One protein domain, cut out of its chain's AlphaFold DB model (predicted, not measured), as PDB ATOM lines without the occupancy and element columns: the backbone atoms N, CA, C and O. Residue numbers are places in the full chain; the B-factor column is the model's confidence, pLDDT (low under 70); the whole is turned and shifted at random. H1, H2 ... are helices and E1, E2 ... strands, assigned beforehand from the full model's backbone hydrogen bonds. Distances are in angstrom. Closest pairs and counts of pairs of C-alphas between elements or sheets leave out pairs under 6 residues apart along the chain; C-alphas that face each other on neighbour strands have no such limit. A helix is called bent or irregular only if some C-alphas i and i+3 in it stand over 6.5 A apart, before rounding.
ATOM      1  N   THR A   2     342.878 119.862 239.923       83.62
ATOM      2  CA  THR A   2     341.637 119.063 239.833       83.62
ATOM      3  C   THR A   2     340.529 119.819 240.570       83.62
ATOM      4  O   THR A   2     340.837 120.736 241.339       83.62
ATOM      5  N   LEU A   3     339.255 119.432 240.444       84.62
ATOM      6  CA  LEU A   3     338.214 120.047 241.281       84.62
ATOM      7  C   LEU A   3     338.457 119.854 242.789       84.62
ATOM      8  O   LEU A   3     338.096 120.718 243.583       84.62
ATOM      9  N   GLU A   4     339.150 118.785 243.186       86.81
ATOM     10  CA  GLU A   4     339.602 118.580 244.565       86.81
ATOM     11  C   GLU A   4     340.566 119.692 245.024       86.81
ATOM     12  O   GLU A   4     340.496 120.171 246.158       86.81
ATOM     13  N   TYR A   5     341.440 120.169 244.130       89.75
ATOM     14  CA  TYR A   5     342.280 121.333 244.411       89.75
ATOM     15  C   TYR A   5     341.434 122.592 244.618       89.75
ATOM     16  O   TYR A   5     341.698 123.340 245.559       89.75
ATOM     17  N   ILE A   6     340.410 122.825 243.787       91.88
ATOM     18  CA  ILE A   6     339.502 123.970 243.957       91.88
ATOM     19  C   ILE A   6     338.775 123.891 245.298       91.88
ATOM     20  O   ILE A   6     338.757 124.876 246.037       91.88
ATOM     21  N   HIS A   7     338.277 122.709 245.662       87.38
ATOM     22  CA  HIS A   7     337.661 122.470 246.962       87.38
ATOM     23  C   HIS A   7     338.601 122.840 248.124       87.38
ATOM     24  O   HIS A   7     338.252 123.652 248.988       87.38
ATOM     25  N   LYS A   8     339.828 122.297 248.123       90.00
ATOM     26  CA  LYS A   8     340.842 122.558 249.159       90.00
ATOM     27  C   LYS A   8     341.269 124.030 249.191       90.00
ATOM     28  O   LYS A   8     341.439 124.600 250.271       90.00
ATOM     29  N   ASN A   9     341.419 124.658 248.025       93.44
ATOM     30  CA  ASN A   9     341.734 126.077 247.899       93.44
ATOM     31  C   ASN A   9     340.640 126.941 248.536       93.44
ATOM     32  O   ASN A   9     340.940 127.760 249.404       93.44
ATOM     33  N   ASP A  10     339.379 126.727 248.168       92.06
ATOM     34  CA  ASP A  10     338.256 127.521 248.670       92.06
ATOM     35  C   ASP A  10     338.078 127.342 250.186       92.06
ATOM     36  O   ASP A  10     337.858 128.324 250.902       92.06
ATOM     37  N   ALA A  11     338.290 126.129 250.709       90.12
ATOM     38  CA  ALA A  11     338.323 125.871 252.148       90.12
ATOM     39  C   ALA A  11     339.471 126.623 252.855       90.12
ATOM     40  O   ALA A  11     339.276 127.233 253.911       90.12
ATOM     41  N   SER A  12     340.670 126.639 252.266       94.81
ATOM     42  CA  SER A  12     341.824 127.387 252.788       94.81
ATOM     43  C   SER A  12     341.590 128.905 252.780       94.81
ATOM     44  O   SER A  12     341.924 129.610 253.745       94.81
ATOM     45  N   LEU A  13     340.950 129.425 251.728       95.94
ATOM     46  CA  LEU A  13     340.550 130.828 251.635       95.94
ATOM     47  C   LEU A  13     339.498 131.176 252.693       95.94
ATOM     48  O   LEU A  13     339.659 132.182 253.386       95.94
ATOM     49  N   ALA A  14     338.480 130.333 252.884       92.62
ATOM     50  CA  ALA A  14     337.473 130.512 253.927       92.62
ATOM     51  C   ALA A  14     338.108 130.549 255.328       92.62
ATOM     52  O   ALA A  14     337.833 131.462 256.106       92.62
ATOM     53  N   ASN A  15     339.041 129.637 255.621       95.38
ATOM     54  CA  ASN A  15     339.799 129.643 256.876       95.38
ATOM     55  C   ASN A  15     340.632 130.922 257.050       95.38
ATOM     56  O   ASN A  15     340.697 131.487 258.144       95.38
ATOM     57  N   SER A  16     341.250 131.412 255.973       98.12
ATOM     58  CA  SER A  16     342.006 132.669 255.985       98.12
ATOM     59  C   SER A  16     341.115 133.878 256.285       98.12
ATOM     60  O   SER A  16     341.523 134.763 257.040       98.12
ATOM     61  N   VAL A  17     339.895 133.909 255.735       97.31
ATOM     62  CA  VAL A  17     338.890 134.937 256.040       97.31
ATOM     63  C   VAL A  17     338.446 134.849 257.497       97.31
ATOM     64  O   VAL A  17     338.457 135.867 258.184       97.31
ATOM     65  N   SER A  18     338.106 133.656 257.988       96.44
ATOM     66  CA  SER A  18     337.681 133.463 259.378       96.44
ATOM     67  C   SER A  18     338.744 133.952 260.361       96.44
ATOM     68  O   SER A  18     338.430 134.738 261.247       96.44
ATOM     69  N   ARG A  19     340.022 133.599 260.157       98.38
ATOM     70  CA  ARG A  19     341.127 134.087 261.005       98.38
ATOM     71  C   ARG A  19     341.283 135.607 260.958       98.38
ATOM     72  O   ARG A  19     341.506 136.221 261.998       98.38
ATOM     73  N   LEU A  20     341.175 136.215 259.772       98.44
ATOM     74  CA  LEU A  20     341.223 137.672 259.618       98.44
ATOM     75  C   LEU A  20     340.100 138.342 260.413       98.44
ATOM     76  O   LEU A  20     340.361 139.255 261.191       98.44
ATOM     77  N   VAL A  21     338.864 137.886 260.210       98.19
ATOM     78  CA  VAL A  21     337.677 138.453 260.849       98.19
ATOM     79  C   VAL A  21     337.747 138.285 262.360       98.19
ATOM     80  O   VAL A  21     337.574 139.267 263.074       98.19
ATOM     81  N   SER A  22     338.061 137.083 262.851       98.12
ATOM     82  CA  SER A  22     338.242 136.835 264.282       98.12
ATOM     83  C   SER A  22     339.303 137.757 264.868       98.12
ATOM     84  O   SER A  22     339.027 138.424 265.855       98.12
ATOM     85  N   LYS A  23     340.472 137.898 264.228       98.38
ATOM     86  CA  LYS A  23     341.525 138.813 264.695       98.38
ATOM     87  C   LYS A  23     341.031 140.261 264.801       98.38
ATOM     88  O   LYS A  23     341.293 140.921 265.802       98.38
ATOM     89  N   VAL A  24     340.337 140.756 263.775       98.38
ATOM     90  CA  VAL A  24     339.846 142.142 263.736       98.38
ATOM     91  C   VAL A  24     338.754 142.373 264.784       98.38
ATOM     92  O   VAL A  24     338.849 143.333 265.543       98.38
ATOM     93  N   ILE A  25     337.760 141.485 264.880       98.19
ATOM     94  CA  ILE A  25     336.659 141.597 265.851       98.19
ATOM     95  C   ILE A  25     337.158 141.410 267.288       98.19
ATOM     96  O   ILE A  25     336.723 142.138 268.174       98.19
ATOM     97  N   SER A  26     338.104 140.503 267.537       97.62
ATOM     98  CA  SER A  26     338.719 140.351 268.861       97.62
ATOM     99  C   SER A  26     339.436 141.625 269.311       97.62
ATOM    100  O   SER A  26     339.336 141.985 270.479       97.62
ATOM    101  N   ALA A  27     340.115 142.329 268.398       97.62
ATOM    102  CA  ALA A  27     340.850 143.555 268.713       97.62
ATOM    103  C   ALA A  27     339.959 144.808 268.802       97.62
ATOM    104  O   ALA A  27     340.234 145.701 269.597       97.62
ATOM    105  N   ARG A  28     338.918 144.904 267.967       97.81
ATOM    106  CA  ARG A  28     338.092 146.116 267.814       97.81
ATOM    107  C   ARG A  28     336.689 145.997 268.401       97.81
ATOM    108  O   ARG A  28     335.981 146.997 268.437       97.81
ATOM    109  N   GLY A  29     336.267 144.818 268.850       97.56
ATOM    110  CA  GLY A  29     334.888 144.538 269.261       97.56
ATOM    111  C   GLY A  29     333.894 144.546 268.092       97.56
ATOM    112  O   GLY A  29     334.240 144.817 266.942       97.56
ATOM    113  N   VAL A  30     332.626 144.262 268.390       97.75
ATOM    114  CA  VAL A  30     331.529 144.287 267.405       97.75
ATOM    115  C   VAL A  30     331.095 145.727 267.125       97.75
ATOM    116  O   VAL A  30     330.712 146.409 268.071       97.75
ATOM    117  N   PRO A  31     331.141 146.237 265.882       97.62
ATOM    118  CA  PRO A  31     330.831 147.640 265.622       97.62
ATOM    119  C   PRO A  31     329.365 147.935 265.958       97.62
ATOM    120  O   PRO A  31     328.493 147.127 265.665       97.62
ATOM    121  N   VAL A  32     329.102 149.089 266.565       96.88
ATOM    122  CA  VAL A  32     327.754 149.557 266.941       96.88
ATOM    123  C   VAL A  32     327.454 150.959 266.406       96.88
ATOM    124  O   VAL A  32     326.349 151.459 266.581       96.88
ATOM    125  N   THR A  33     328.417 151.577 265.712       96.62
ATOM    126  CA  THR A  33     328.249 152.844 264.986       96.62
ATOM    127  C   THR A  33     328.750 152.724 263.547       96.62
ATOM    128  O   THR A  33     329.503 151.805 263.209       96.62
ATOM    129  N   VAL A  34     328.353 153.665 262.690       96.75
ATOM    130  CA  VAL A  34     328.766 153.712 261.278       96.75
ATOM    131  C   VAL A  34     330.277 153.923 261.143       96.75
ATOM    132  O   VAL A  34     330.918 153.306 260.292       96.75
ATOM    133  N   GLU A  35     330.868 154.740 262.008       97.94
ATOM    134  CA  GLU A  35     332.305 155.028 262.041       97.94
ATOM    135  C   GLU A  35     333.101 153.754 262.338       97.94
ATOM    136  O   GLU A  35     334.059 153.441 261.631       97.94
ATOM    137  N   GLN A  36     332.651 152.961 263.315       98.31
ATOM    138  CA  GLN A  36     333.276 151.680 263.649       98.31
ATOM    139  C   GLN A  36     333.145 150.666 262.509       98.31
ATOM    140  O   GLN A  36     334.072 149.898 262.257       98.31
ATOM    141  N   VAL A  37     332.019 150.660 261.783       98.31
ATOM    142  CA  VAL A  37     331.892 149.827 260.578       98.31
ATOM    143  C   VAL A  37     332.934 150.235 259.540       98.31
ATOM    144  O   VAL A  37     333.612 149.362 259.001       98.31
ATOM    145  N   ASN A  38     333.098 151.534 259.273       98.44
ATOM    146  CA  ASN A  38     334.089 152.020 258.311       98.44
ATOM    147  C   ASN A  38     335.525 151.658 258.717       98.44
ATOM    148  O   ASN A  38     336.281 151.188 257.867       98.44
ATOM    149  N   GLU A  39     335.871 151.752 260.005       98.38
ATOM    150  CA  GLU A  39     337.171 151.290 260.516       98.38
ATOM    151  C   GLU A  39     337.396 149.800 260.201       98.38
ATOM    152  O   GLU A  39     338.452 149.404 259.698       98.38
ATOM    153  N   LEU A  40     336.385 148.954 260.429       98.50
ATOM    154  CA  LEU A  40     336.491 147.532 260.103       98.50
ATOM    155  C   LEU A  40     336.590 147.286 258.593       98.50
ATOM    156  O   LEU A  40     337.329 146.391 258.174       98.50
ATOM    157  N   VAL A  41     335.882 148.070 257.772       98.62
ATOM    158  CA  VAL A  41     336.009 148.020 256.307       98.62
ATOM    159  C   VAL A  41     337.458 148.297 255.909       98.62
ATOM    160  O   VAL A  41     338.022 147.506 255.157       98.62
ATOM    161  N   ASP A  42     338.088 149.347 256.437       98.56
ATOM    162  CA  ASP A  42     339.480 149.690 256.113       98.56
ATOM    163  C   ASP A  42     340.477 148.593 256.485       98.56
ATOM    164  O   ASP A  42     341.377 148.277 255.704       98.56
ATOM    165  N   LEU A  43     340.278 147.945 257.633       98.50
ATOM    166  CA  LEU A  43     341.145 146.861 258.099       98.50
ATOM    167  C   LEU A  43     340.978 145.566 257.285       98.50
ATOM    168  O   LEU A  43     341.946 144.835 257.059       98.50
ATOM    169  N   ILE A  44     339.754 145.250 256.857       98.56
ATOM    170  CA  ILE A  44     339.420 143.958 256.237       98.56
ATOM    171  C   ILE A  44     339.547 144.010 254.705       98.56
ATOM    172  O   ILE A  44     339.986 143.034 254.081       98.56
ATOM    173  N   TYR A  45     339.195 145.138 254.083       98.56
ATOM    174  CA  TYR A  45     339.038 145.270 252.632       98.56
ATOM    175  C   TYR A  45     340.282 144.875 251.815       98.56
ATOM    176  O   TYR A  45     340.141 144.048 250.904       98.56
ATOM    177  N   PRO A  46     341.511 145.337 252.135       98.50
ATOM    178  CA  PRO A  46     342.695 144.988 251.344       98.50
ATOM    179  C   PRO A  46     342.969 143.480 251.322       98.50
ATOM    180  O   PRO A  46     343.398 142.918 250.307       98.50
ATOM    181  N   ARG A  47     342.700 142.793 252.440       98.44
ATOM    182  CA  ARG A  47     342.906 141.346 252.537       98.44
ATOM    183  C   ARG A  47     341.819 140.580 251.788       98.44
ATOM    184  O   ARG A  47     342.161 139.610 251.114       98.44
ATOM    185  N   VAL A  48     340.566 141.038 251.833       98.00
ATOM    186  CA  VAL A  48     339.466 140.465 251.039       98.00
ATOM    187  C   VAL A  48     339.754 140.568 249.542       98.00
ATOM    188  O   VAL A  48     339.620 139.564 248.847       98.00
ATOM    189  N   LEU A  49     340.235 141.713 249.043       98.25
ATOM    190  CA  LEU A  49     340.614 141.857 247.629       98.25
ATOM    191  C   LEU A  49     341.698 140.856 247.211       98.25
ATOM    192  O   LEU A  49     341.594 140.222 246.160       98.25
ATOM    193  N   ARG A  50     342.724 140.668 248.051       98.50
ATOM    194  CA  ARG A  50     343.793 139.697 247.781       98.50
ATOM    195  C   ARG A  50     343.257 138.265 247.719       98.50
ATOM    196  O   ARG A  50     343.660 137.504 246.846       98.50
ATOM    197  N   LEU A  51     342.361 137.904 248.637       98.38
ATOM    198  CA  LEU A  51     341.761 136.570 248.685       98.38
ATOM    199  C   LEU A  51     340.789 136.341 247.517       98.38
ATOM    200  O   LEU A  51     340.826 135.270 246.920       98.38
ATOM    201  N   ARG A  52     339.999 137.350 247.118       97.81
ATOM    202  CA  ARG A  52     339.160 137.306 245.902       97.81
ATOM    203  C   ARG A  52     339.991 137.048 244.649       97.81
ATOM    204  O   ARG A  52     339.631 136.197 243.846       97.81
ATOM    205  N   ARG A  53     341.133 137.728 244.503       98.44
ATOM    206  CA  ARG A  53     342.053 137.501 243.378       98.44
ATOM    207  C   ARG A  53     342.614 136.076 243.367       98.44
ATOM    208  O   ARG A  53     342.762 135.496 242.296       98.44
ATOM    209  N   ALA A  54     342.914 135.513 244.538       98.12
ATOM    210  CA  ALA A  54     343.366 134.127 244.651       98.12
ATOM    211  C   ALA A  54     342.263 133.128 244.253       98.12
ATOM    212  O   ALA A  54     342.543 132.215 243.481       98.12
ATOM    213  N   ALA A  55     341.022 133.342 244.709       96.75
ATOM    214  CA  ALA A  55     339.864 132.540 244.301       96.75
ATOM    215  C   ALA A  55     339.656 132.593 242.780       96.75
ATOM    216  O   ALA A  55     339.608 131.554 242.129       96.75
ATOM    217  N   TRP A  56     339.614 133.801 242.211       97.31
ATOM    218  CA  TRP A  56     339.474 134.010 240.770       97.31
ATOM    219  C   TRP A  56     340.551 133.272 239.977       97.31
ATOM    220  O   TRP A  56     340.233 132.493 239.086       97.31
ATOM    221  N   ARG A  57     341.824 133.428 240.361       97.81
ATOM    222  CA  ARG A  57     342.938 132.779 239.662       97.81
ATOM    223  C   ARG A  57     342.834 131.256 239.706       97.81
ATOM    224  O   ARG A  57     343.091 130.616 238.695       97.81
ATOM    225  N   ALA A  58     342.491 130.678 240.857       97.19
ATOM    226  CA  ALA A  58     342.356 129.230 240.982       97.19
ATOM    227  C   ALA A  58     341.256 128.693 240.053       97.19
ATOM    228  O   ALA A  58     341.514 127.777 239.276       97.19
ATOM    229  N   HIS A  59     340.071 129.309 240.085       96.19
ATOM    230  CA  HIS A  59     338.920 128.895 239.276       96.19
ATOM    231  C   HIS A  59     339.153 129.104 237.773       96.19
ATOM    232  O   HIS A  59     338.876 128.202 236.994       96.19
ATOM    233  N   VAL A  60     339.741 130.229 237.352       96.19
ATOM    234  CA  VAL A  60     340.045 130.485 235.929       96.19
ATOM    235  C   VAL A  60     341.115 129.528 235.385       96.19
ATOM    236  O   VAL A  60     341.027 129.086 234.242       96.19
ATOM    237  N   LEU A  61     342.105 129.143 236.197       96.50
ATOM    238  CA  LEU A  61     343.087 128.126 235.798       96.50
ATOM    239  C   LEU A  61     342.482 126.717 235.705       96.50
ATOM    240  O   LEU A  61     342.998 125.875 234.973       96.50
ATOM    241  N   GLU A  62     341.435 126.424 236.476       95.94
ATOM    242  CA  GLU A  62     340.654 125.193 236.323       95.94
ATOM    243  C   GLU A  62     339.809 125.232 235.053       95.94
ATOM    244  O   GLU A  62     339.918 124.316 234.242       95.94
ATOM    245  N   LEU A  63     339.079 126.326 234.835       96.12
ATOM    246  CA  LEU A  63     338.294 126.572 233.629       96.12
ATOM    247  C   LEU A  63     339.121 126.381 232.355       96.12
ATOM    248  O   LEU A  63     338.732 125.609 231.485       96.12
ATOM    249  N   GLY A  64     340.289 127.023 232.261       95.88
ATOM    250  CA  GLY A  64     341.154 126.900 231.085       95.88
ATOM    251  C   GLY A  64     341.647 125.471 230.847       95.88
ATOM    252  O   GLY A  64     341.828 125.060 229.706       95.88
ATOM    253  N   ARG A  65     341.819 124.675 231.909       95.31
ATOM    254  CA  ARG A  65     342.202 123.263 231.778       95.31
ATOM    255  C   ARG A  65     341.047 122.392 231.295       95.31
ATOM    256  O   ARG A  65     341.288 121.487 230.507       95.31
ATOM    257  N   GLN A  66     339.834 122.648 231.782       95.56
ATOM    258  CA  GLN A  66     338.627 121.957 231.325       95.56
ATOM    259  C   GLN A  66     338.352 122.280 229.856       95.56
ATOM    260  O   GLN A  66     338.107 121.370 229.075       95.56
ATOM    261  N   ALA A  67     338.495 123.550 229.469       96.38
ATOM    262  CA  ALA A  67     338.383 123.977 228.080       96.38
ATOM    263  C   ALA A  67     339.423 123.269 227.198       96.38
ATOM    264  O   ALA A  67     339.057 122.629 226.219       96.38
ATOM    265  N   ALA A  68     340.701 123.277 227.599       95.56
ATOM    266  CA  ALA A  68     341.764 122.603 226.854       95.56
ATOM    267  C   ALA A  68     341.538 121.086 226.717       95.56
ATOM    268  O   ALA A  68     341.804 120.527 225.656       95.56
ATOM    269  N   ALA A  69     341.030 120.422 227.762       95.00
ATOM    270  CA  ALA A  69     340.700 118.996 227.718       95.00
ATOM    271  C   ALA A  69     339.561 118.682 226.731       95.00
ATOM    272  O   ALA A  69     339.567 117.615 226.132       95.00
ATOM    273  N   ALA A  70     338.635 119.623 226.537       95.75
ATOM    274  CA  ALA A  70     337.548 119.541 225.564       95.75
ATOM    275  C   ALA A  70     337.921 120.115 224.179       95.75
ATOM    276  O   ALA A  70     337.048 120.324 223.343       95.75
ATOM    277  N   GLY A  71     339.197 120.443 223.934       96.94
ATOM    278  CA  GLY A  71     339.630 121.039 222.665       96.94
ATOM    279  C   GLY A  71     339.073 122.446 222.411       96.94
ATOM    280  O   GLY A  71     339.012 122.879 221.265       96.94
ATOM    281  N   VAL A  72     338.672 123.169 223.458       97.50
ATOM    282  CA  VAL A  72     338.078 124.509 223.384       97.50
ATOM    283  C   VAL A  72     339.055 125.562 223.902       97.50
ATOM    284  O   VAL A  72     339.715 125.388 224.929       97.50
ATOM    285  N   VAL A  73     339.104 126.706 223.223       96.94
ATOM    286  CA  VAL A  73     339.666 127.950 223.761       96.94
ATOM    287  C   VAL A  73     338.524 128.847 224.193       96.94
ATOM    288  O   VAL A  73     337.549 129.018 223.470       96.94
ATOM    289  N   ILE A  74     338.656 129.428 225.381       96.94
ATOM    290  CA  ILE A  74     337.676 130.340 225.959       96.94
ATOM    291  C   ILE A  74     338.404 131.499 226.636       96.94
ATOM    292  O   ILE A  74     339.429 131.298 227.296       96.94
ATOM    293  N   THR A  75     337.900 132.718 226.455       97.25
ATOM    294  CA  THR A  75     338.500 133.923 227.038       97.25
ATOM    295  C   THR A  75     337.858 134.200 228.393       97.25
ATOM    296  O   THR A  75     336.664 134.496 228.435       97.25
ATOM    297  N   PRO A  76     338.609 134.120 229.506       96.12
ATOM    298  CA  PRO A  76     338.037 134.309 230.829       96.12
ATOM    299  C   PRO A  76     337.638 135.757 231.097       96.12
ATOM    300  O   PRO A  76     338.403 136.686 230.830       96.12
ATOM    301  N   GLU A  77     336.477 135.924 231.722       94.88
ATOM    302  CA  GLU A  77     336.025 137.201 232.261       94.88
ATOM    303  C   GLU A  77     336.996 137.726 233.336       94.88
ATOM    304  O   GLU A  77     337.541 136.955 234.148       94.88
ATOM    305  N   PRO A  78     337.227 139.051 233.384       94.81
ATOM    306  CA  PRO A  78     338.114 139.648 234.363       94.81
ATOM    307  C   PRO A  78     337.555 139.502 235.784       94.81
ATOM    308  O   PRO A  78     336.380 139.223 236.019       94.81
ATOM    309  N   LEU A  79     338.417 139.726 236.777       94.19
ATOM    310  CA  LEU A  79     337.994 139.741 238.173       94.19
ATOM    311  C   LEU A  79     336.948 140.841 238.409       94.19
ATOM    312  O   LEU A  79     337.274 142.028 238.364       94.19
ATOM    313  N   GLU A  80     335.733 140.430 238.772       89.62
ATOM    314  CA  GLU A  80     334.642 141.333 239.139       89.62
ATOM    315  C   GLU A  80     335.068 142.299 240.270       89.62
ATOM    316  O   GLU A  80     335.515 141.840 241.344       89.62
ATOM    317  N   PRO A  81     334.894 143.624 240.077       91.00
ATOM    318  CA  PRO A  81     335.147 144.621 241.106       91.00
ATOM    319  C   PRO A  81     334.390 144.315 242.398       91.00
ATOM    320  O   PRO A  81     333.229 143.916 242.395       91.00
ATOM    321  N   TYR A  82     335.041 144.533 243.539       94.38
ATOM    322  CA  TYR A  82     334.413 144.349 244.843       94.38
ATOM    323  C   TYR A  82     334.210 145.705 245.515       94.38
ATOM    324  O   TYR A  82     335.170 146.244 246.058       94.38
ATOM    325  N   PRO A  83     333.003 146.294 245.488       93.94
ATOM    326  CA  PRO A  83     332.792 147.619 246.053       93.94
ATOM    327  C   PRO A  83     332.931 147.585 247.577       93.94
ATOM    328  O   PRO A  83     332.396 146.697 248.243       93.94
ATOM    329  N   ARG A  84     333.573 148.605 248.161       96.69
ATOM    330  CA  ARG A  84     333.689 148.766 249.627       96.69
ATOM    331  C   ARG A  84     332.333 148.708 250.333       96.69
ATOM    332  O   ARG A  84     332.226 148.130 251.412       96.69
ATOM    333  N   LYS A  85     331.283 149.223 249.683       94.56
ATOM    334  CA  LYS A  85     329.902 149.153 250.171       94.56
ATOM    335  C   LYS A  85     329.439 147.715 250.441       94.56
ATOM    336  O   LYS A  85     328.772 147.483 251.438       94.56
ATOM    337  N   ALA A  86     329.836 146.730 249.630       93.12
ATOM    338  CA  ALA A  86     329.453 145.335 249.868       93.12
ATOM    339  C   ALA A  86     330.054 144.774 251.170       93.12
ATOM    340  O   ALA A  86     329.459 143.894 251.795       93.12
ATOM    341  N   LEU A  87     331.229 145.264 251.581       96.19
ATOM    342  CA  LEU A  87     331.827 144.921 252.871       96.19
ATOM    343  C   LEU A  87     331.148 145.683 254.014       96.19
ATOM    344  O   LEU A  87     330.821 145.072 255.027       96.19
ATOM    345  N   PHE A  88     330.877 146.975 253.819       97.06
ATOM    346  CA  PHE A  88     330.113 147.791 254.764       97.06
ATOM    347  C   PHE A  88     328.755 147.149 255.079       97.06
ATOM    348  O   PHE A  88     328.457 146.869 256.235       97.06
ATOM    349  N   ASP A  89     327.965 146.824 254.052       94.06
ATOM    350  CA  ASP A  89     326.645 146.206 254.200       94.06
ATOM    351  C   ASP A  89     326.744 144.848 254.911       94.06
ATOM    352  O   ASP A  89     325.907 144.516 255.753       94.06
ATOM    353  N   ALA A  90     327.778 144.055 254.604       93.81
ATOM    354  CA  ALA A  90     327.999 142.767 255.253       93.81
ATOM    355  C   ALA A  90     328.264 142.921 256.756       93.81
ATOM    356  O   ALA A  90     327.656 142.196 257.545       93.81
ATOM    357  N   ILE A  91     329.132 143.860 257.141       96.44
ATOM    358  CA  ILE A  91     329.469 144.142 258.539       96.44
ATOM    359  C   ILE A  91     328.248 144.713 259.268       96.44
ATOM    360  O   ILE A  91     327.859 144.166 260.297       96.44
ATOM    361  N   SER A  92     327.592 145.733 258.706       95.31
ATOM    362  CA  SER A  92     326.411 146.384 259.291       95.31
ATOM    363  C   SER A  92     325.266 145.404 259.553       95.31
ATOM    364  O   SER A  92     324.667 145.411 260.629       95.31
ATOM    365  N   GLN A  93     324.985 144.511 258.597       91.75
ATOM    366  CA  GLN A  93     323.954 143.482 258.755       91.75
ATOM    367  C   GLN A  93     324.338 142.445 259.815       91.75
ATOM    368  O   GLN A  93     323.493 142.033 260.608       91.75
ATOM    369  N   VAL A  94     325.600 142.001 259.854       92.38
ATOM    370  CA  VAL A  94     326.031 141.013 260.853       92.38
ATOM    371  C   VAL A  94     326.020 141.607 262.263       92.38
ATOM    372  O   VAL A  94     325.561 140.955 263.197       92.38
ATOM    373  N   ALA A  95     326.444 142.856 262.410       94.62
ATOM    374  CA  ALA A  95     326.448 143.559 263.685       94.62
ATOM    375  C   ALA A  95     325.067 144.109 264.098       94.62
ATOM    376  O   ALA A  95     324.933 144.666 265.180       94.62
ATOM    377  N   ARG A  96     324.024 143.893 263.280       94.00
ATOM    378  CA  ARG A  96     322.624 144.261 263.565       94.00
ATOM    379  C   ARG A  96     322.404 145.773 263.764       94.00
ATOM    380  O   ARG A  96     321.553 146.170 264.560       94.00
ATOM    381  N   LEU A  97     323.130 146.614 263.016       90.12
ATOM    382  CA  LEU A  97     322.987 148.078 263.094       90.12
ATOM    383  C   LEU A  97     321.678 148.596 262.478       90.12
ATOM    384  O   LEU A  97     321.212 149.666 262.857       90.12
ATOM    385  N   SER A  98     321.072 147.876 261.527       81.62
ATOM    386  CA  SER A  98     319.805 148.314 260.924       81.62
ATOM    387  C   SER A  98     318.649 148.209 261.937       81.62
ATOM    388  O   SER A  98     318.626 147.235 262.694       81.62
ATOM    389  N   PRO A  99     317.672 149.139 261.946       74.31
ATOM    390  CA  PRO A  99     316.549 149.120 262.893       74.31
ATOM    391  C   PRO A  99     315.770 147.800 262.895       74.31
ATOM    392  O   PRO A  99     315.517 147.246 263.962       74.31
ATOM    393  N   ASP A 100     315.519 147.241 261.708       79.06
ATOM    394  CA  ASP A 100     314.740 146.008 261.505       79.06
ATOM    395  C   ASP A 100     315.567 144.721 261.688       79.06
ATOM    396  O   ASP A 100     315.155 143.621 261.311       79.06
ATOM    397  N   SER A 101     316.781 144.840 262.228       83.19
ATOM    398  CA  SER A 101     317.668 143.699 262.419       83.19
ATOM    399  C   SER A 101     317.134 142.752 263.491       83.19
ATOM    400  O   SER A 101     316.825 143.157 264.611       83.19
ATOM    401  N   THR A 102     317.112 141.456 263.188       85.50
ATOM    402  CA  THR A 102     316.787 140.423 264.177       85.50
ATOM    403  C   THR A 102     317.893 140.284 265.225       85.50
ATOM    404  O   THR A 102     319.075 140.495 264.949       85.50
ATOM    405  N   HIS A 103     317.523 139.872 266.437       87.06
ATOM    406  CA  HIS A 103     318.484 139.635 267.513       87.06
ATOM    407  C   HIS A 103     319.458 138.501 267.164       87.06
ATOM    408  O   HIS A 103     319.083 137.490 266.558       87.06
ATOM    409  N   LEU A 104     320.712 138.639 267.594       87.62
ATOM    410  CA  LEU A 104     321.662 137.535 267.601       87.62
ATOM    411  C   LEU A 104     321.223 136.519 268.648       87.62
ATOM    412  O   LEU A 104     320.927 136.870 269.783       87.62
ATOM    413  N   ARG A 105     321.219 135.242 268.279       88.56
ATOM    414  CA  ARG A 105     321.124 134.154 269.253       88.56
ATOM    415  C   ARG A 105     322.535 133.794 269.698       88.56
ATOM    416  O   ARG A 105     323.320 133.329 268.866       88.56
ATOM    417  N   VAL A 106     322.846 134.056 270.962       88.44
ATOM    418  CA  VAL A 106     324.171 133.867 271.566       88.44
ATOM    419  C   VAL A 106     324.042 132.898 272.736       88.44
ATOM    420  O   VAL A 106     323.096 132.991 273.515       88.44
ATOM    421  N   MET A 107     324.967 131.948 272.837       86.12
ATOM    422  CA  MET A 107     325.058 131.057 273.991       86.12
ATOM    423  C   MET A 107     325.830 131.771 275.094       86.12
ATOM    424  O   MET A 107     327.014 132.042 274.918       86.12
ATOM    425  N   MET A 108     325.151 132.094 276.191       85.06
ATOM    426  CA  MET A 108     325.692 132.877 277.306       85.06
ATOM    427  C   MET A 108     325.551 132.073 278.600       85.06
ATOM    428  O   MET A 108     324.610 131.286 278.728       85.06
ATOM    429  N   LEU A 109     326.463 132.264 279.553       83.62
ATOM    430  CA  LEU A 109     326.318 131.698 280.893       83.62
ATOM    431  C   LEU A 109     325.234 132.480 281.640       83.62
ATOM    432  O   LEU A 109     325.345 133.688 281.819       83.62
ATOM    433  N   ASP A 110     324.179 131.795 282.067       81.88
ATOM    434  CA  ASP A 110     323.210 132.367 282.994       81.88
ATOM    435  C   ASP A 110     323.787 132.341 284.409       81.88
ATOM    436  O   ASP A 110     324.035 131.274 284.969       81.88
ATOM    437  N   GLU A 111     324.009 133.514 284.995       81.38
ATOM    438  CA  GLU A 111     324.687 133.631 286.289       81.38
ATOM    439  C   GLU A 111     323.897 133.018 287.453       81.38
ATOM    440  O   GLU A 111     324.505 132.542 288.413       81.38
ATOM    441  N   ALA A 112     322.564 132.982 287.368       83.19
ATOM    442  CA  ALA A 112     321.707 132.421 288.408       83.19
ATOM    443  C   ALA A 112     321.694 130.885 288.376       83.19
ATOM    444  O   ALA A 112     321.893 130.232 289.398       83.19
ATOM    445  N   SER A 113     321.485 130.290 287.199       85.50
ATOM    446  CA  SER A 113     321.426 128.833 287.036       85.50
ATOM    447  C   SER A 113     322.786 128.181 286.786       85.50
ATOM    448  O   SER A 113     322.876 126.954 286.823       85.50
ATOM    449  N   LYS A 114     323.830 128.977 286.511       87.94
ATOM    450  CA  LYS A 114     325.173 128.540 286.088       87.94
ATOM    451  C   LYS A 114     325.154 127.620 284.860       87.94
ATOM    452  O   LYS A 114     326.052 126.799 284.676       87.94
ATOM    453  N   LYS A 115     324.132 127.746 284.006       86.81
ATOM    454  CA  LYS A 115     323.965 126.962 282.771       86.81
ATOM    455  C   LYS A 115     324.141 127.837 281.539       86.81
ATOM    456  O   LYS A 115     323.818 129.019 281.549       86.81
ATOM    457  N   MET A 116     324.604 127.234 280.447       84.62
ATOM    458  CA  MET A 116     324.627 127.895 279.143       84.62
ATOM    459  C   MET A 116     323.202 127.993 278.592       84.62
ATOM    460  O   MET A 116     322.557 126.970 278.357       84.62
ATOM    461  N   VAL A 117     322.715 129.211 278.363       86.56
ATOM    462  CA  VAL A 117     321.370 129.480 277.831       86.56
ATOM    463  C   VAL A 117     321.431 130.338 276.572       86.56
ATOM    464  O   VAL A 117     322.316 131.179 276.401       86.56
ATOM    465  N   GLN A 118     320.515 130.086 275.634       88.56
ATOM    466  CA  GLN A 118     320.490 130.795 274.356       88.56
ATOM    467  C   GLN A 118     319.730 132.109 274.520       88.56
ATOM    468  O   GLN A 118     318.505 132.121 274.619       88.56
ATOM    469  N   GLN A 119     320.454 133.221 274.500       87.81
ATOM    470  CA  GLN A 119     319.892 134.555 274.685       87.81
ATOM    471  C   GLN A 119     319.751 135.289 273.352       87.81
ATOM    472  O   GLN A 119     320.529 135.082 272.418       87.81
ATOM    473  N   ALA A 120     318.719 136.127 273.244       90.56
ATOM    474  CA  ALA A 120     318.570 137.085 272.154       90.56
ATOM    475  C   ALA A 120     319.292 138.381 272.535       90.56
ATOM    476  O   ALA A 120     318.877 139.055 273.468       90.56
ATOM    477  N   VAL A 121     320.351 138.728 271.806       90.12
ATOM    478  CA  VAL A 121     321.198 139.893 272.082       90.12
ATOM    479  C   VAL A 121     321.228 140.802 270.858       90.12
ATOM    480  O   VAL A 121     321.396 140.333 269.728       90.12
ATOM    481  N   LYS A 122     321.075 142.110 271.067       91.88
ATOM    482  CA  LYS A 122     321.409 143.123 270.063       91.88
ATOM    483  C   LYS A 122     322.750 143.749 270.460       91.88
ATOM    484  O   LYS A 122     322.853 144.207 271.596       91.88
ATOM    485  N   PRO A 123     323.768 143.741 269.583       94.06
ATOM    486  CA  PRO A 123     325.020 144.419 269.868       94.06
ATOM    487  C   PRO A 123     324.806 145.904 270.151       94.06
ATOM    488  O   PRO A 123     324.173 146.605 269.361       94.06
ATOM    489  N   ASP A 124     325.353 146.372 271.263       93.75
ATOM    490  CA  ASP A 124     325.345 147.769 271.672       93.75
ATOM    491  C   ASP A 124     326.645 148.123 272.412       93.75
ATOM    492  O   ASP A 124     327.586 147.327 272.508       93.75
ATOM    493  N   VAL A 125     326.730 149.355 272.908       94.25
ATOM    494  CA  VAL A 125     327.918 149.860 273.606       94.25
ATOM    495  C   VAL A 125     328.283 149.059 274.861       94.25
ATOM    496  O   VAL A 125     329.453 149.043 275.231       94.25
ATOM    497  N   THR A 126     327.322 148.377 275.488       94.81
ATOM    498  CA  THR A 126     327.505 147.636 276.744       94.81
ATOM    499  C   THR A 126     328.035 146.222 276.523       94.81
ATOM    500  O   THR A 126     328.799 145.722 277.344       94.81
ATOM    501  N   ASN A 127     327.680 145.587 275.402       94.00
ATOM    502  CA  ASN A 127     327.978 144.173 275.149       94.00
ATOM    503  C   ASN A 127     328.901 143.930 273.939       94.00
ATOM    504  O   ASN A 127     329.301 142.796 273.687       94.00
ATOM    505  N   ARG A 128     329.308 144.967 273.190       95.75
ATOM    506  CA  ARG A 128     330.157 144.806 271.989       95.75
ATOM    507  C   ARG A 128     331.537 144.191 272.229       95.75
ATOM    508  O   ARG A 128     332.190 143.768 271.270       95.75
ATOM    509  N   VAL A 129     332.000 144.191 273.477       96.38
ATOM    510  CA  VAL A 129     333.263 143.572 273.899       96.38
ATOM    511  C   VAL A 129     333.066 142.254 274.651       96.38
ATOM    512  O   VAL A 129     334.057 141.670 275.080       96.38
ATOM    513  N   ASP A 130     331.837 141.756 274.753       95.12
ATOM    514  CA  ASP A 130     331.565 140.415 275.261       95.12
ATOM    515  C   ASP A 130     332.112 139.349 274.295       95.12
ATOM    516  O   ASP A 130     331.996 139.468 273.069       95.12
ATOM    517  N   ASP A 131     332.737 138.303 274.836       94.44
ATOM    518  CA  ASP A 131     333.395 137.282 274.023       94.44
ATOM    519  C   ASP A 131     332.402 136.396 273.272       94.44
ATOM    520  O   ASP A 131     332.648 136.061 272.109       94.44
ATOM    521  N   ALA A 132     331.251 136.070 273.861       93.38
ATOM    522  CA  ALA A 132     330.228 135.286 273.184       93.38
ATOM    523  C   ALA A 132     329.615 136.084 272.019       93.38
ATOM    524  O   ALA A 132     329.430 135.544 270.920       93.38
ATOM    525  N   VAL A 133     329.389 137.389 272.209       94.94
ATOM    526  CA  VAL A 133     328.936 138.306 271.148       94.94
ATOM    527  C   VAL A 133     329.991 138.434 270.041       94.94
ATOM    528  O   VAL A 133     329.657 138.271 268.861       94.94
ATOM    529  N   LYS A 134     331.271 138.642 270.388       96.88
ATOM    530  CA  LYS A 134     332.385 138.693 269.418       96.88
ATOM    531  C   LYS A 134     332.503 137.406 268.611       96.88
ATOM    532  O   LYS A 134     332.559 137.473 267.386       96.88
ATOM    533  N   ILE A 135     332.533 136.246 269.271       95.06
ATOM    534  CA  ILE A 135     332.656 134.933 268.620       95.06
ATOM    535  C   ILE A 135     331.488 134.723 267.655       95.06
ATOM    536  O   ILE A 135     331.693 134.336 266.500       95.06
ATOM    537  N   ARG A 136     330.262 135.042 268.090       94.81
ATOM    538  CA  ARG A 136     329.062 134.898 267.263       94.81
ATOM    539  C   ARG A 136     329.119 135.770 266.010       94.81
ATOM    540  O   ARG A 136     328.847 135.265 264.917       94.81
ATOM    541  N   VAL A 137     329.462 137.049 266.163       95.94
ATOM    542  CA  VAL A 137     329.564 138.019 265.062       95.94
ATOM    543  C   VAL A 137     330.709 137.671 264.122       95.94
ATOM    544  O   VAL A 137     330.507 137.631 262.908       95.94
ATOM    545  N   ALA A 138     331.885 137.345 264.658       97.38
ATOM    546  CA  ALA A 138     333.033 136.935 263.862       97.38
ATOM    547  C   ALA A 138     332.719 135.686 263.024       97.38
ATOM    548  O   ALA A 138     333.068 135.633 261.847       97.38
ATOM    549  N   GLY A 139     331.995 134.714 263.589       94.56
ATOM    550  CA  GLY A 139     331.568 133.511 262.876       94.56
ATOM    551  C   GLY A 139     330.548 133.762 261.754       94.56
ATOM    552  O   GLY A 139     330.618 133.115 260.707       94.56
ATOM    553  N   GLU A 140     329.592 134.688 261.920       93.88
ATOM    554  CA  GLU A 140     328.694 135.086 260.814       93.88
ATOM    555  C   GLU A 140     329.440 135.852 259.729       93.88
ATOM    556  O   GLU A 140     329.314 135.528 258.546       93.88
ATOM    557  N   LEU A 141     330.227 136.853 260.130       95.75
ATOM    558  CA  LEU A 141     330.955 137.699 259.195       95.75
ATOM    559  C   LEU A 141     331.995 136.880 258.423       95.75
ATOM    560  O   LEU A 141     332.096 137.027 257.208       95.75
ATOM    561  N   GLY A 142     332.694 135.953 259.083       95.75
ATOM    562  CA  GLY A 142     333.630 135.024 258.454       95.75
ATOM    563  C   GLY A 142     332.979 134.202 257.340       95.75
ATOM    564  O   GLY A 142     333.458 134.223 256.207       95.75
ATOM    565  N   ARG A 143     331.831 133.560 257.608       90.81
ATOM    566  CA  ARG A 143     331.081 132.782 256.598       90.81
ATOM    567  C   ARG A 143     330.578 133.647 255.443       90.81
ATOM    568  O   ARG A 143     330.657 133.243 254.281       90.81
ATOM    569  N   ARG A 144     330.093 134.852 255.750       92.06
ATOM    570  CA  ARG A 144     329.600 135.805 254.749       92.06
ATOM    571  C   ARG A 144     330.707 136.318 253.834       92.06
ATOM    572  O   ARG A 144     330.531 136.374 252.618       92.06
ATOM    573  N   LEU A 145     331.858 136.670 254.397       95.12
ATOM    574  CA  LEU A 145     333.001 137.141 253.620       95.12
ATOM    575  C   LEU A 145     333.704 136.005 252.878       95.12
ATOM    576  O   LEU A 145     334.162 136.229 251.762       95.12
ATOM    577  N   ALA A 146     333.726 134.784 253.422       93.88
ATOM    578  CA  ALA A 146     334.211 133.607 252.702       93.88
ATOM    579  C   ALA A 146     333.412 133.397 251.407       93.88
ATOM    580  O   ALA A 146     333.999 133.215 250.342       93.88
ATOM    581  N   ARG A 147     332.081 133.558 251.462       90.31
ATOM    582  CA  ARG A 147     331.232 133.570 250.263       90.31
ATOM    583  C   ARG A 147     331.623 134.679 249.289       90.31
ATOM    584  O   ARG A 147     331.758 134.401 248.106       90.31
ATOM    585  N   HIS A 148     331.793 135.921 249.750       93.00
ATOM    586  CA  HIS A 148     332.208 137.023 248.868       93.00
ATOM    587  C   HIS A 148     333.568 136.756 248.214       93.00
ATOM    588  O   HIS A 148     333.772 137.131 247.063       93.00
ATOM    589  N   VAL A 149     334.492 136.114 248.928       95.44
ATOM    590  CA  VAL A 149     335.802 135.729 248.400       95.44
ATOM    591  C   VAL A 149     335.665 134.684 247.297       95.44
ATOM    592  O   VAL A 149     336.130 134.923 246.187       95.44
ATOM    593  N   VAL A 150     334.991 133.570 247.579       92.44
ATOM    594  CA  VAL A 150     334.855 132.448 246.638       92.44
ATOM    595  C   VAL A 150     333.972 132.809 245.437       92.44
ATOM    596  O   VAL A 150     334.241 132.373 244.319       92.44
ATOM    597  N   ALA A 151     332.971 133.678 245.620       90.00
ATOM    598  CA  ALA A 151     332.118 134.162 244.532       90.00
ATOM    599  C   ALA A 151     332.911 134.821 243.392       90.00
ATOM    600  O   ALA A 151     332.483 134.732 242.252       90.00
ATOM    601  N   ALA A 152     334.079 135.412 243.671       92.94
ATOM    602  CA  ALA A 152     334.933 135.985 242.632       92.94
ATOM    603  C   ALA A 152     335.386 134.948 241.588       92.94
ATOM    604  O   ALA A 152     335.445 135.264 240.406       92.94
ATOM    605  N   GLY A 153     335.700 133.722 242.019       93.06
ATOM    606  CA  GLY A 153     336.032 132.624 241.108       93.06
ATOM    607  C   GLY A 153     334.794 131.988 240.496       93.06
ATOM    608  O   GLY A 153     334.752 131.758 239.292       93.06
ATOM    609  N   ARG A 154     333.746 131.781 241.303       90.75
ATOM    610  CA  ARG A 154     332.528 131.128 240.814       90.75
ATOM    611  C   ARG A 154     331.797 131.928 239.740       90.75
ATOM    612  O   ARG A 154     331.311 131.339 238.783       90.75
ATOM    613  N   ASN A 155     331.701 133.244 239.931       90.38
ATOM    614  CA  ASN A 155     331.100 134.145 238.952       90.38
ATOM    615  C   ASN A 155     331.936 134.155 237.676       90.38
ATOM    616  O   ASN A 155     331.371 133.971 236.615       90.38
ATOM    617  N   ALA A 156     333.268 134.220 237.777       92.69
ATOM    618  CA  ALA A 156     334.122 134.198 236.595       92.69
ATOM    619  C   ALA A 156     333.901 132.954 235.726       92.69
ATOM    620  O   ALA A 156     333.830 133.093 234.515       92.69
ATOM    621  N   VAL A 157     333.736 131.760 236.310       93.31
ATOM    622  CA  VAL A 157     333.407 130.554 235.526       93.31
ATOM    623  C   VAL A 157     332.037 130.679 234.861       93.31
ATOM    624  O   VAL A 157     331.932 130.457 233.662       93.31
ATOM    625  N   ALA A 158     331.006 131.057 235.621       90.88
ATOM    626  CA  ALA A 158     329.649 131.180 235.093       90.88
ATOM    627  C   ALA A 158     329.550 132.239 233.981       90.88
ATOM    628  O   ALA A 158     329.037 131.944 232.907       90.88
ATOM    629  N   ASP A 159     330.088 133.433 234.226       90.62
ATOM    630  CA  ASP A 159     330.058 134.562 233.299       90.62
ATOM    631  C   ASP A 159     330.906 134.253 232.049       90.62
ATOM    632  O   ASP A 159     330.464 134.488 230.928       90.62
ATOM    633  N   THR A 160     332.077 133.616 232.211       94.00
ATOM    634  CA  THR A 160     332.906 133.184 231.069       94.00
ATOM    635  C   THR A 160     332.188 132.157 230.200       94.00
ATOM    636  O   THR A 160     332.238 132.252 228.979       94.00
ATOM    637  N   SER A 161     331.489 131.187 230.798       93.06
ATOM    638  CA  SER A 161     330.711 130.200 230.040       93.06
ATOM    639  C   SER A 161     329.586 130.827 229.206       93.06
ATOM    640  O   SER A 161     329.070 130.174 228.306       93.06
ATOM    641  N   HIS A 162     329.180 132.069 229.480       90.00
ATOM    642  CA  HIS A 162     328.088 132.740 228.766       90.00
ATOM    643  C   HIS A 162     328.542 133.943 227.928       90.00
ATOM    644  O   HIS A 162     327.723 134.526 227.226       90.00
ATOM    645  N   ASN A 163     329.837 134.277 227.906       92.25
ATOM    646  CA  ASN A 163     330.342 135.453 227.186       92.25
ATOM    647  C   ASN A 163     330.528 135.264 225.667       92.25
ATOM    648  O   ASN A 163     330.956 136.186 224.974       92.25
ATOM    649  N   GLY A 164     330.241 134.069 225.140       92.88
ATOM    650  CA  GLY A 164     330.309 133.774 223.705       92.88
ATOM    651  C   GLY A 164     331.723 133.671 223.122       92.88
ATOM    652  O   GLY A 164     331.866 133.598 221.907       92.88
ATOM    653  N   SER A 165     332.770 133.650 223.955       96.50
ATOM    654  CA  SER A 165     334.167 133.583 223.492       96.50
ATOM    655  C   SER A 165     334.674 132.169 223.188       96.50
ATOM    656  O   SER A 165     335.819 132.012 222.764       96.50
ATOM    657  N   ALA A 166     333.865 131.140 223.450       97.38
ATOM    658  CA  ALA A 166     334.275 129.751 223.320       97.38
ATOM    659  C   ALA A 166     334.317 129.304 221.851       97.38
ATOM    660  O   ALA A 166     333.318 129.396 221.136       97.38
ATOM    661  N   VAL A 167     335.459 128.769 221.417       97.88
ATOM    662  CA  VAL A 167     335.664 128.219 220.068       97.88
ATOM    663  C   VAL A 167     336.426 126.898 220.125       97.88
ATOM    664  O   VAL A 167     337.301 126.721 220.978       97.88
ATOM    665  N   PHE A 168     336.123 125.974 219.215       97.69
ATOM    666  CA  PHE A 168     336.902 124.746 219.052       97.69
ATOM    667  C   PHE A 168     338.266 125.050 218.416       97.69
ATOM    668  O   PHE A 168     338.362 125.815 217.456       97.69
ATOM    669  N   LEU A 169     339.328 124.452 218.954       94.88
ATOM    670  CA  LEU A 169     340.718 124.685 218.544       94.88
ATOM    671  C   LEU A 169     341.019 124.255 217.109       94.88
ATOM    672  O   LEU A 169     341.849 124.869 216.446       94.88
ATOM    673  N   ASP A 170     340.388 123.177 216.656       94.25
ATOM    674  CA  ASP A 170     340.660 122.540 215.368       94.25
ATOM    675  C   ASP A 170     340.053 123.299 214.181       94.25
ATOM    676  O   ASP A 170     340.652 123.398 213.112       94.25
ATOM    677  N   SER A 171     338.862 123.846 214.384       95.38
ATOM    678  CA  SER A 171     338.001 124.415 213.353       95.38
ATOM    679  C   SER A 171     337.824 125.921 213.507       95.38
ATOM    680  O   SER A 171     337.397 126.583 212.563       95.38
ATOM    681  N   GLY A 172     338.103 126.474 214.692       94.38
ATOM    682  CA  GLY A 172     337.773 127.856 215.045       94.38
ATOM    683  C   GLY A 172     336.265 128.122 215.118       94.38
ATOM    684  O   GLY A 172     335.853 129.275 215.242       94.38
ATOM    685  N   SER A 173     335.433 127.080 215.014       96.44
ATOM    686  CA  SER A 173     333.980 127.213 215.050       96.44
ATOM    687  C   SER A 173     333.488 127.508 216.475       96.44
ATOM    688  O   SER A 173     334.133 127.081 217.439       96.44
ATOM    689  N   PRO A 174     332.368 128.240 216.650       97.00
ATOM    690  CA  PRO A 174     331.810 128.501 217.973       97.00
ATOM    691  C   PRO A 174     331.503 127.203 218.724       97.00
ATOM    692  O   PRO A 174     330.804 126.331 218.209       97.00
ATOM    693  N   ALA A 175     331.985 127.098 219.960       96.19
ATOM    694  CA  ALA A 175     331.677 125.986 220.847       96.19
ATOM    695  C   ALA A 175     330.486 126.354 221.741       96.19
ATOM    696  O   ALA A 175     330.507 127.375 222.434       96.19
ATOM    697  N   ARG A 176     329.444 125.513 221.764       95.38
ATOM    698  CA  ARG A 176     328.328 125.697 222.697       95.38
ATOM    699  C   ARG A 176     328.754 125.227 224.080       95.38
ATOM    700  O   ARG A 176     328.897 124.033 224.332       95.38
TER     701      ARG A 176
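AT A GLANCE: This is residues 2 to 176 of the 284 residues of an uncharacterized protein of Corynebacterium aurimucosum (UniProt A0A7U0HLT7). You are looking at a long, slender rod built round helix H4, which runs along its length and is crossed by H1 and the arm H2b of a bent helix, with H2a and H3 packed together beside it. The hairpin E1 E2 makes one end of the rod, with E1 packed on the first turns of H4, while residues 163 to 176 make the other end. The printed part has 175 residues with four named helices and two named strands, in the order H1 H2 H3 E1 E2 H4; the sheet, order E1 - E2, is antiparallel and the class is mostly helix. The whole is loose, with a radius of gyration of the C-alphas of 20.7 A and spans of 76 by 32 by 27 A.

HOW THE PARTS SIT: Start with H1, residues 3 to 28, then go to H2, residues 34 to 69, assigned as one helix by its hydrogen bonds but bent: C-alphas 43 and 46 are 7.2 A apart, and its arms H2a, residues 34 to 43, and H2b, residues 46 to 69, stand at a steep tilt of 54 degrees. H1 touches H2b, opposite ways at a shallow tilt of 4 degrees, with C-alphas Leu 13 and Leu 51 closest at 6.6 A. H3, residues 84 to 94, touches H2a, with C-alphas Val 41 and Phe 88 closest at 6.1 A. E1, residues 104 to 110, and E2, residues 115 to 121, form an antiparallel hairpin, with N 106 and O 119 at 2.9 A and N 117 and O 108 at 2.8 A, within hydrogen-bond range. H4, residues 131 to 162, forms a bundle, three helices or arms together, with H1 and H2b. H4 touches H1 at a steep tilt of 37 degrees, only just past shallow, with C-alphas Ser 18 and Gly 142 closest at 4.4 A. With residues 145 to 157 alone it touches H2b, with C-alphas Trp 56 and Gly 153 closest at 3.7 A; near residue 153 H4 has a kink of 34 degrees. With residues 137 to 145 alone it touches H3, with C-alphas Val 94 and Leu 141 closest at 6.2 A. H1 and H3 are apart. Every O i to N i+4 pair is within hydrogen-bond range in H1, H2a, H2b and H3, and 25 of 28 are in H4.

IN THESE COORDINATES: Find C-alpha 3 at (338.214, 120.047, 241.281), where H1 begins its 37.2 A. H2a spans 14.5 A, H2b 35.2 A, H3 15.6 A, E1 16.3 A and E2 17.0 A. H4 covers 45.8 A and ends at C-alpha 162, (328.088, 132.740, 228.766).

THE WHOLE: The C-alphas farthest apart, Ala 112 and Ser 171, are 77.2 A apart. The printed part has no cut. The link from H2 to H3, 14 residues, is long; its residues 72 to 73 pair antiparallel with residues 167 to 168. No printed residue has a pLDDT under 70.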